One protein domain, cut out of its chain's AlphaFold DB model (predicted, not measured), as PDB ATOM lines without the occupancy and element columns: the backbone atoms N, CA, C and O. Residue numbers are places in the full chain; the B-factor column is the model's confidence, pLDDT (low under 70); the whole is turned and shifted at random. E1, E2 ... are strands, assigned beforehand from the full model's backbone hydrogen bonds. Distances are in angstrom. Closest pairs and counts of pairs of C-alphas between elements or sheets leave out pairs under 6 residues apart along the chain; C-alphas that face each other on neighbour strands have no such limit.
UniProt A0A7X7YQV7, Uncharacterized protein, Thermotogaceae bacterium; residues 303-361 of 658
ATOM      1  N   TYR A 303      14.486 123.595 246.622       91.44
ATOM      2  CA  TYR A 303      13.499 123.007 245.732       91.44
ATOM      3  C   TYR A 303      12.917 121.710 246.288       91.44
ATOM      4  O   TYR A 303      13.588 120.968 247.002       91.44
ATOM      5  N   ILE A 304      11.681 121.423 245.893       89.31
ATOM      6  CA  ILE A 304      11.044 120.107 246.018       89.31
ATOM      7  C   ILE A 304      10.812 119.514 244.632       89.31
ATOM      8  O   ILE A 304      10.732 120.239 243.631       89.31
ATOM      9  N   LYS A 305      10.693 118.188 244.575       88.44
ATOM     10  CA  LYS A 305      10.434 117.444 243.344       88.44
ATOM     11  C   LYS A 305       8.926 117.283 243.150       88.44
ATOM     12  O   LYS A 305       8.286 116.509 243.850       88.44
ATOM     13  N   LYS A 306       8.348 117.993 242.179       84.38
ATOM     14  CA  LYS A 306       6.925 117.863 241.837       84.38
ATOM     15  C   LYS A 306       6.748 116.899 240.671       84.38
ATOM     16  O   LYS A 306       7.222 117.172 239.569       84.38
ATOM     17  N   SER A 307       6.048 115.792 240.907       84.12
ATOM     18  CA  SER A 307       5.692 114.834 239.857       84.12
ATOM     19  C   SER A 307       4.727 115.456 238.845       84.12
ATOM     20  O   SER A 307       3.774 116.147 239.207       84.12
ATOM     21  N   LEU A 308       4.984 115.210 237.565       80.19
ATOM     22  CA  LEU A 308       4.168 115.650 236.442       80.19
ATOM     23  C   LEU A 308       3.262 114.503 235.972       80.19
ATOM     24  O   LEU A 308       3.597 113.330 236.120       80.19
ATOM     25  N   VAL A 309       2.125 114.842 235.357       76.69
ATOM     26  CA  VAL A 309       1.118 113.867 234.882       76.69
ATOM     27  C   VAL A 309       1.690 112.877 233.854       76.69
ATOM     28  O   VAL A 309       1.227 111.749 233.756       76.69
ATOM     29  N   ASN A 310       2.735 113.268 233.124       74.38
ATOM     30  CA  ASN A 310       3.439 112.429 232.151       74.38
ATOM     31  C   ASN A 310       4.545 111.544 232.768       74.38
ATOM     32  O   ASN A 310       5.385 111.032 232.035       74.38
ATOM     33  N   GLY A 311       4.598 111.410 234.099       74.88
ATOM     34  CA  GLY A 311       5.628 110.641 234.808       74.88
ATOM     35  C   GLY A 311       6.965 111.373 234.990       74.88
ATOM     36  O   GLY A 311       7.873 110.832 235.618       74.88
ATOM     37  N   GLY A 312       7.102 112.603 234.480       80.75
ATOM     38  CA  GLY A 312       8.276 113.449 234.695       80.75
ATOM     39  C   GLY A 312       8.306 114.098 236.081       80.75
ATOM     40  O   GLY A 312       7.396 113.949 236.895       80.75
ATOM     41  N   SER A 313       9.352 114.869 236.370       86.06
ATOM     42  CA  SER A 313       9.417 115.684 237.587       86.06
ATOM     43  C   SER A 313       9.998 117.061 237.303       86.06
ATOM     44  O   SER A 313      10.930 117.188 236.513       86.06
ATOM     45  N   ALA A 314       9.454 118.078 237.966       87.06
ATOM     46  CA  ALA A 314       9.894 119.462 237.851       87.06
ATOM     47  C   ALA A 314      10.317 120.022 239.221       87.06
ATOM     48  O   ALA A 314       9.694 119.689 240.235       87.06
ATOM     49  N   PRO A 315      11.360 120.869 239.275       88.94
ATOM     50  CA  PRO A 315      11.746 121.551 240.501       88.94
ATOM     51  C   PRO A 315      10.759 122.675 240.819       88.94
ATOM     52  O   PRO A 315      10.453 123.514 239.972       88.94
ATOM     53  N   VAL A 316      10.290 122.719 242.064       88.44
ATOM     54  CA  VAL A 316       9.448 123.807 242.580       88.44
ATOM     55  C   VAL A 316      10.174 124.484 243.724       88.44
ATOM     56  O   VAL A 316      10.574 123.824 244.679       88.44
ATOM     57  N   ARG A 317      10.362 125.802 243.621       90.06
ATOM     58  CA  ARG A 317      11.039 126.589 244.654       90.06
ATOM     59  C   ARG A 317      10.162 126.705 245.899       90.06
ATOM     60  O   ARG A 317       8.958 126.923 245.779       90.06
ATOM     61  N   ILE A 318      10.780 126.626 247.071       89.38
ATOM     62  CA  ILE A 318      10.096 126.728 248.365       89.38
ATOM     63  C   ILE A 318      10.664 127.849 249.241       89.38
ATOM     64  O   ILE A 318      11.762 128.362 249.003       89.38
ATOM     65  N   ASP A 319       9.912 128.215 250.276       89.12
ATOM     66  CA  ASP A 319      10.385 129.078 251.357       89.12
ATOM     67  C   ASP A 319      11.400 128.326 252.230       89.12
ATOM     68  O   ASP A 319      11.042 127.559 253.125       89.12
ATOM     69  N   VAL A 320      12.683 128.568 251.968       88.44
ATOM     70  CA  VAL A 320      13.791 127.908 252.668       88.44
ATOM     71  C   VAL A 320      13.765 128.214 254.166       88.44
ATOM     72  O   VAL A 320      13.684 129.379 254.566       88.44
ATOM     73  N   GLY A 321      13.864 127.167 254.988       85.25
ATOM     74  CA  GLY A 321      13.963 127.290 256.441       85.25
ATOM     75  C   GLY A 321      12.693 127.789 257.126       85.25
ATOM     76  O   GLY A 321      12.786 128.371 258.201       85.25
ATOM     77  N   LYS A 322      11.513 127.625 256.513       88.81
ATOM     78  CA  LYS A 322      10.224 127.976 257.127       88.81
ATOM     79  C   LYS A 322       9.264 126.795 257.104       88.81
ATOM     80  O   LYS A 322       8.834 126.366 256.035       88.81
ATOM     81  N   TYR A 323       8.881 126.336 258.291       90.75
ATOM     82  CA  TYR A 323       7.920 125.249 258.472       90.75
ATOM     83  C   TYR A 323       6.564 125.775 258.941       90.75
ATOM     84  O   TYR A 323       6.482 126.744 259.695       90.75
ATOM     85  N   TYR A 324       5.497 125.122 258.498       92.62
ATOM     86  CA  TYR A 324       4.114 125.491 258.762       92.62
ATOM     87  C   TYR A 324       3.327 124.292 259.306       92.62
ATOM     88  O   TYR A 324       3.621 123.135 258.995       92.62
ATOM     89  N   SER A 325       2.297 124.575 260.099       92.44
ATOM     90  CA  SER A 325       1.288 123.614 260.556       92.44
ATOM     91  C   SER A 325      -0.082 124.033 260.033       92.44
ATOM     92  O   SER A 325      -0.358 125.229 259.918       92.44
ATOM     93  N   TYR A 326      -0.943 123.066 259.720       92.56
ATOM     94  CA  TYR A 326      -2.334 123.354 259.375       92.56
ATOM     95  C   TYR A 326      -3.148 123.590 260.652       92.56
ATOM     96  O   TYR A 326      -3.252 122.704 261.497       92.56
ATOM     97  N   ASP A 327      -3.709 124.787 260.793       91.62
ATOM     98  CA  ASP A 327      -4.638 125.156 261.859       91.62
ATOM     99  C   ASP A 327      -6.066 124.842 261.381       91.62
ATOM    100  O   ASP A 327      -6.591 125.508 260.480       91.62
ATOM    101  N   SER A 328      -6.678 123.800 261.952       89.19
ATOM    102  CA  SER A 328      -8.024 123.340 261.584       89.19
ATOM    103  C   SER A 328      -9.109 124.371 261.887       89.19
ATOM    104  O   SER A 328     -10.083 124.466 261.140       89.19
ATOM    105  N   ASP A 329      -8.929 125.167 262.942       90.94
ATOM    106  CA  ASP A 329      -9.921 126.133 263.410       90.94
ATOM    107  C   ASP A 329      -9.946 127.355 262.490       90.94
ATOM    108  O   ASP A 329     -11.008 127.844 262.103       90.94
ATOM    109  N   LYS A 330      -8.763 127.815 262.065       88.19
ATOM    110  CA  LYS A 330      -8.610 128.920 261.103       88.19
ATOM    111  C   LYS A 330      -8.686 128.471 259.645       88.19
ATOM    112  O   LYS A 330      -8.715 129.320 258.754       88.19
ATOM    113  N   LYS A 331      -8.694 127.157 259.399       89.81
ATOM    114  CA  LYS A 331      -8.596 126.529 258.072       89.81
ATOM    115  C   LYS A 331      -7.422 127.081 257.247       89.81
ATOM    116  O   LYS A 331      -7.558 127.292 256.042       89.81
ATOM    117  N   ALA A 332      -6.282 127.333 257.890       90.19
ATOM    118  CA  ALA A 332      -5.133 128.014 257.289       90.19
ATOM    119  C   ALA A 332      -3.797 127.429 257.768       90.19
ATOM    120  O   ALA A 332      -3.705 126.877 258.860       90.19
ATOM    121  N   TYR A 333      -2.745 127.584 256.967       90.81
ATOM    122  CA  TYR A 333      -1.389 127.199 257.361       90.81
ATOM    123  C   TYR A 333      -0.707 128.339 258.121       90.81
ATOM    124  O   TYR A 333      -0.621 129.465 257.630       90.81
ATOM    125  N   VAL A 334      -0.198 128.041 259.316       93.06
ATOM    126  CA  VAL A 334       0.471 129.001 260.205       93.06
ATOM    127  C   VAL A 334       1.932 128.614 260.402       93.06
ATOM    128  O   VAL A 334       2.257 127.431 260.464       93.06
ATOM    129  N   LEU A 335       2.826 129.606 260.471       92.25
ATOM    130  CA  LEU A 335       4.257 129.374 260.682       92.25
ATOM    131  C   LEU A 335       4.470 128.677 262.034       92.25
ATOM    132  O   LEU A 335       4.119 129.221 263.079       92.25
ATOM    133  N   ASN A 336       5.069 127.492 262.004       90.19
ATOM    134  CA  ASN A 336       5.436 126.701 263.167       90.19
ATOM    135  C   ASN A 336       6.791 126.041 262.903       90.19
ATOM    136  O   ASN A 336       6.878 124.956 262.337       90.19
ATOM    137  N   MET A 337       7.863 126.715 263.311       86.38
ATOM    138  CA  MET A 337       9.233 126.259 263.065       86.38
ATOM    139  C   MET A 337       9.589 124.955 263.786       86.38
ATOM    140  O   MET A 337      10.438 124.209 263.305       86.38
ATOM    141  N   LYS A 338       8.956 124.688 264.935       85.06
ATOM    142  CA  LYS A 338       9.314 123.565 265.804       85.06
ATOM    143  C   LYS A 338       8.590 122.283 265.410       85.06
ATOM    144  O   LYS A 338       9.248 121.266 265.219       85.06
ATOM    145  N   ASP A 339       7.271 122.359 265.232       87.25
ATOM    146  CA  ASP A 339       6.402 121.192 265.007       87.25
ATOM    147  C   ASP A 339       5.686 121.247 263.640       87.25
ATOM    148  O   ASP A 339       4.764 120.486 263.363       87.25
ATOM    149  N   GLY A 340       6.092 122.166 262.759       88.25
ATOM    150  CA  GLY A 340       5.581 122.245 261.395       88.25
ATOM    151  C   GLY A 340       6.030 121.067 260.532       88.25
ATOM    152  O   GLY A 340       7.167 120.597 260.627       88.25
ATOM    153  N   HIS A 341       5.132 120.621 259.658       88.81
ATOM    154  CA  HIS A 341       5.363 119.535 258.697       88.81
ATOM    155  C   HIS A 341       5.200 119.984 257.245       88.81
ATOM    156  O   HIS A 341       5.462 119.215 256.330       88.81
ATOM    157  N   TYR A 342       4.772 121.228 257.029       90.94
ATOM    158  CA  TYR A 342       4.513 121.764 255.704       90.94
ATOM    159  C   TYR A 342       5.525 122.843 255.349       90.94
ATOM    160  O   TYR A 342       5.887 123.666 256.189       90.94
ATOM    161  N   VAL A 343       5.920 122.893 254.083       90.69
ATOM    162  CA  VAL A 343       6.682 124.002 253.507       90.69
ATOM    163  C   VAL A 343       5.830 124.738 252.492       90.69
ATOM    164  O   VAL A 343       5.041 124.144 251.755       90.69
ATOM    165  N   ARG A 344       5.980 126.059 252.472       90.31
ATOM    166  CA  ARG A 344       5.259 126.929 251.547       90.31
ATOM    167  C   ARG A 344       5.991 126.965 250.216       90.31
ATOM    168  O   ARG A 344       7.199 127.205 250.190       90.31
ATOM    169  N   TYR A 345       5.261 126.779 249.126       88.44
ATOM    170  CA  TYR A 345       5.763 127.049 247.786       88.44
ATOM    171  C   TYR A 345       4.899 128.155 247.159       88.44
ATOM    172  O   TYR A 345       3.684 127.991 247.039       88.44
ATOM    173  N   PRO A 346       5.486 129.301 246.774       78.94
ATOM    174  CA  PRO A 346       4.738 130.495 246.359       78.94
ATOM    175  C   PRO A 346       3.972 130.348 245.031       78.94
ATOM    176  O   PRO A 346       3.281 131.278 244.625       78.94
ATOM    177  N   GLY A 347       4.066 129.192 244.366       70.56
ATOM    178  CA  GLY A 347       3.568 128.991 243.009       70.56
ATOM    179  C   GLY A 347       4.433 129.709 241.966       70.56
ATOM    180  O   GLY A 347       5.197 130.625 242.268       70.56
ATOM    181  N   ASN A 348       4.335 129.273 240.713       66.56
ATOM    182  CA  ASN A 348       4.820 130.045 239.563       66.56
ATOM    183  C   ASN A 348       3.653 130.884 239.025       66.56
ATOM    184  O   ASN A 348       2.525 130.543 239.323       66.56
ATOM    185  N   GLY A 349       3.861 131.945 238.235       61.44
ATOM    186  CA  GLY A 349       2.827 132.961 237.908       61.44
ATOM    187  C   GLY A 349       1.449 132.509 237.360       61.44
ATOM    188  O   GLY A 349       0.575 133.350 237.182       61.44
ATOM    189  N   TRP A 350       1.236 131.218 237.102       64.38
ATOM    190  CA  TRP A 350      -0.025 130.574 236.705       64.38
ATOM    191  C   TRP A 350      -0.543 129.524 237.716       64.38
ATOM    192  O   TRP A 350      -1.654 129.018 237.575       64.38
ATOM    193  N   GLU A 351       0.239 129.192 238.739       72.19
ATOM    194  CA  GLU A 351      -0.073 128.261 239.819       72.19
ATOM    195  C   GLU A 351      -0.322 129.042 241.118       72.19
ATOM    196  O   GLU A 351       0.408 129.977 241.445       72.19
ATOM    197  N   LYS A 352      -1.359 128.666 241.873       78.25
ATOM    198  CA  LYS A 352      -1.603 129.261 243.191       78.25
ATOM    199  C   LYS A 352      -0.525 128.815 244.176       78.25
ATOM    200  O   LYS A 352      -0.059 127.679 244.123       78.25
ATOM    201  N   GLU A 353      -0.190 129.706 245.100       83.12
ATOM    202  CA  GLU A 353       0.579 129.367 246.292       83.12
ATOM    203  C   GLU A 353      -0.040 128.161 247.011       83.12
ATOM    204  O   GLU A 353      -1.266 128.039 247.114       83.12
ATOM    205  N   GLY A 354       0.817 127.276 247.510       86.12
ATOM    206  CA  GLY A 354       0.399 126.086 248.227       86.12
ATOM    207  C   GLY A 354       1.383 125.672 249.310       86.12
ATOM    208  O   GLY A 354       2.418 126.302 249.546       86.12
ATOM    209  N   TYR A 355       1.031 124.578 249.977       89.69
ATOM    210  CA  TYR A 355       1.803 123.986 251.058       89.69
ATOM    211  C   TYR A 355       1.948 122.493 250.789       89.69
ATOM    212  O   TYR A 355       0.956 121.825 250.495       89.69
ATOM    213  N   VAL A 356       3.171 121.975 250.875       86.44
ATOM    214  CA  VAL A 356       3.451 120.544 250.697       86.44
ATOM    215  C   VAL A 356       4.027 119.995 251.985       86.44
ATOM    216  O   VAL A 356       4.890 120.619 252.600       86.44
ATOM    217  N   SER A 357       3.528 118.828 252.386       84.38
ATOM    218  CA  SER A 357       4.180 117.999 253.392       84.38
ATOM    219  C   SER A 357       5.369 117.317 252.723       84.38
ATOM    220  O   SER A 357       5.186 116.306 252.054       84.38
ATOM    221  N   GLU A 358       6.559 117.896 252.843       71.56
ATOM    222  CA  GLU A 358       7.786 117.365 252.249       71.56
ATOM    223  C   GLU A 358       8.920 117.467 253.266       71.56
ATOM    224  O   GLU A 358       9.101 118.510 253.897       71.56
ATOM    225  N   ASN A 359       9.680 116.382 253.407       71.31
ATOM    226  CA  ASN A 359      10.807 116.305 254.338       71.31
ATOM    227  C   ASN A 359      12.156 116.305 253.610       71.31
ATOM    228  O   ASN A 359      13.198 116.396 254.262       71.31
ATOM    229  N   THR A 360      12.141 116.214 252.277       85.44
ATOM    230  CA  THR A 360      13.350 116.142 251.464       85.44
ATOM    231  C   THR A 360      13.450 117.340 250.530       85.44
ATOM    232  O   THR A 360      12.569 117.619 249.716       85.44
ATOM    233  N   PHE A 361      14.569 118.049 250.635       90.12
ATOM    234  CA  PHE A 361      14.863 119.236 249.840       90.12
ATOM    235  C   PHE A 361      15.980 118.946 248.855       90.12
ATOM    236  O   PHE A 361      16.860 118.129 249.121       90.12
TER     237      PHE A 361
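AT A GLANCE: This is residues 303 to 361 of the 658 residues of an uncharacterized protein of Thermotogaceae bacterium (UniProt A0A7X7YQV7). A strongly twisted antiparallel sheet, order E4 E3 E5 E6, curls like part of a barrel and is made of two hairpins. A third antiparallel hairpin, E1 and E2, extends the row beyond E5 and E6, which sit in the middle. The 59 printed residues hold six named strands, E1 to E6 in order, and no named helix: all strand, with 27 residues in named elements, under half. The whole is only just compact, close to loose, radius of gyration of the C-alphas 12.2 A, spanning 36 by 22 by 18 A.

IN THESE COORDINATES: E3 is residues 323 to 327, 13.0 A; E4 332 to 335, 10.1 A; E5 342 to 345, 9.6 A; E6 354 to 357, 10.3 A, ending at C-alpha 357 (4.180, 117.999, 253.392). E1 is 303 to 307, 12.7 A, from C-alpha 303 (13.499, 123.007, 245.732); E2 313 to 317, 13.1 A.

HOW THE PARTS SIT: Within hydrogen-bond range are N 324 and O 342 of E3 and E5, 2.8 A; N 327 and O 332 of hairpin E3 and E4, 2.8 A; N 343 and O 356 of hairpin E5 and E6, 2.9 A; N 304 and O 316 of hairpin E1 and E2, 2.9 A. E1 is apart from E5.

THE WHOLE: The farthest C-alphas, Asn 310 and Asp 329, are 36.7 A apart. The printed part has no cut and no long link; residues 348 to 350 have pLDDT under 70.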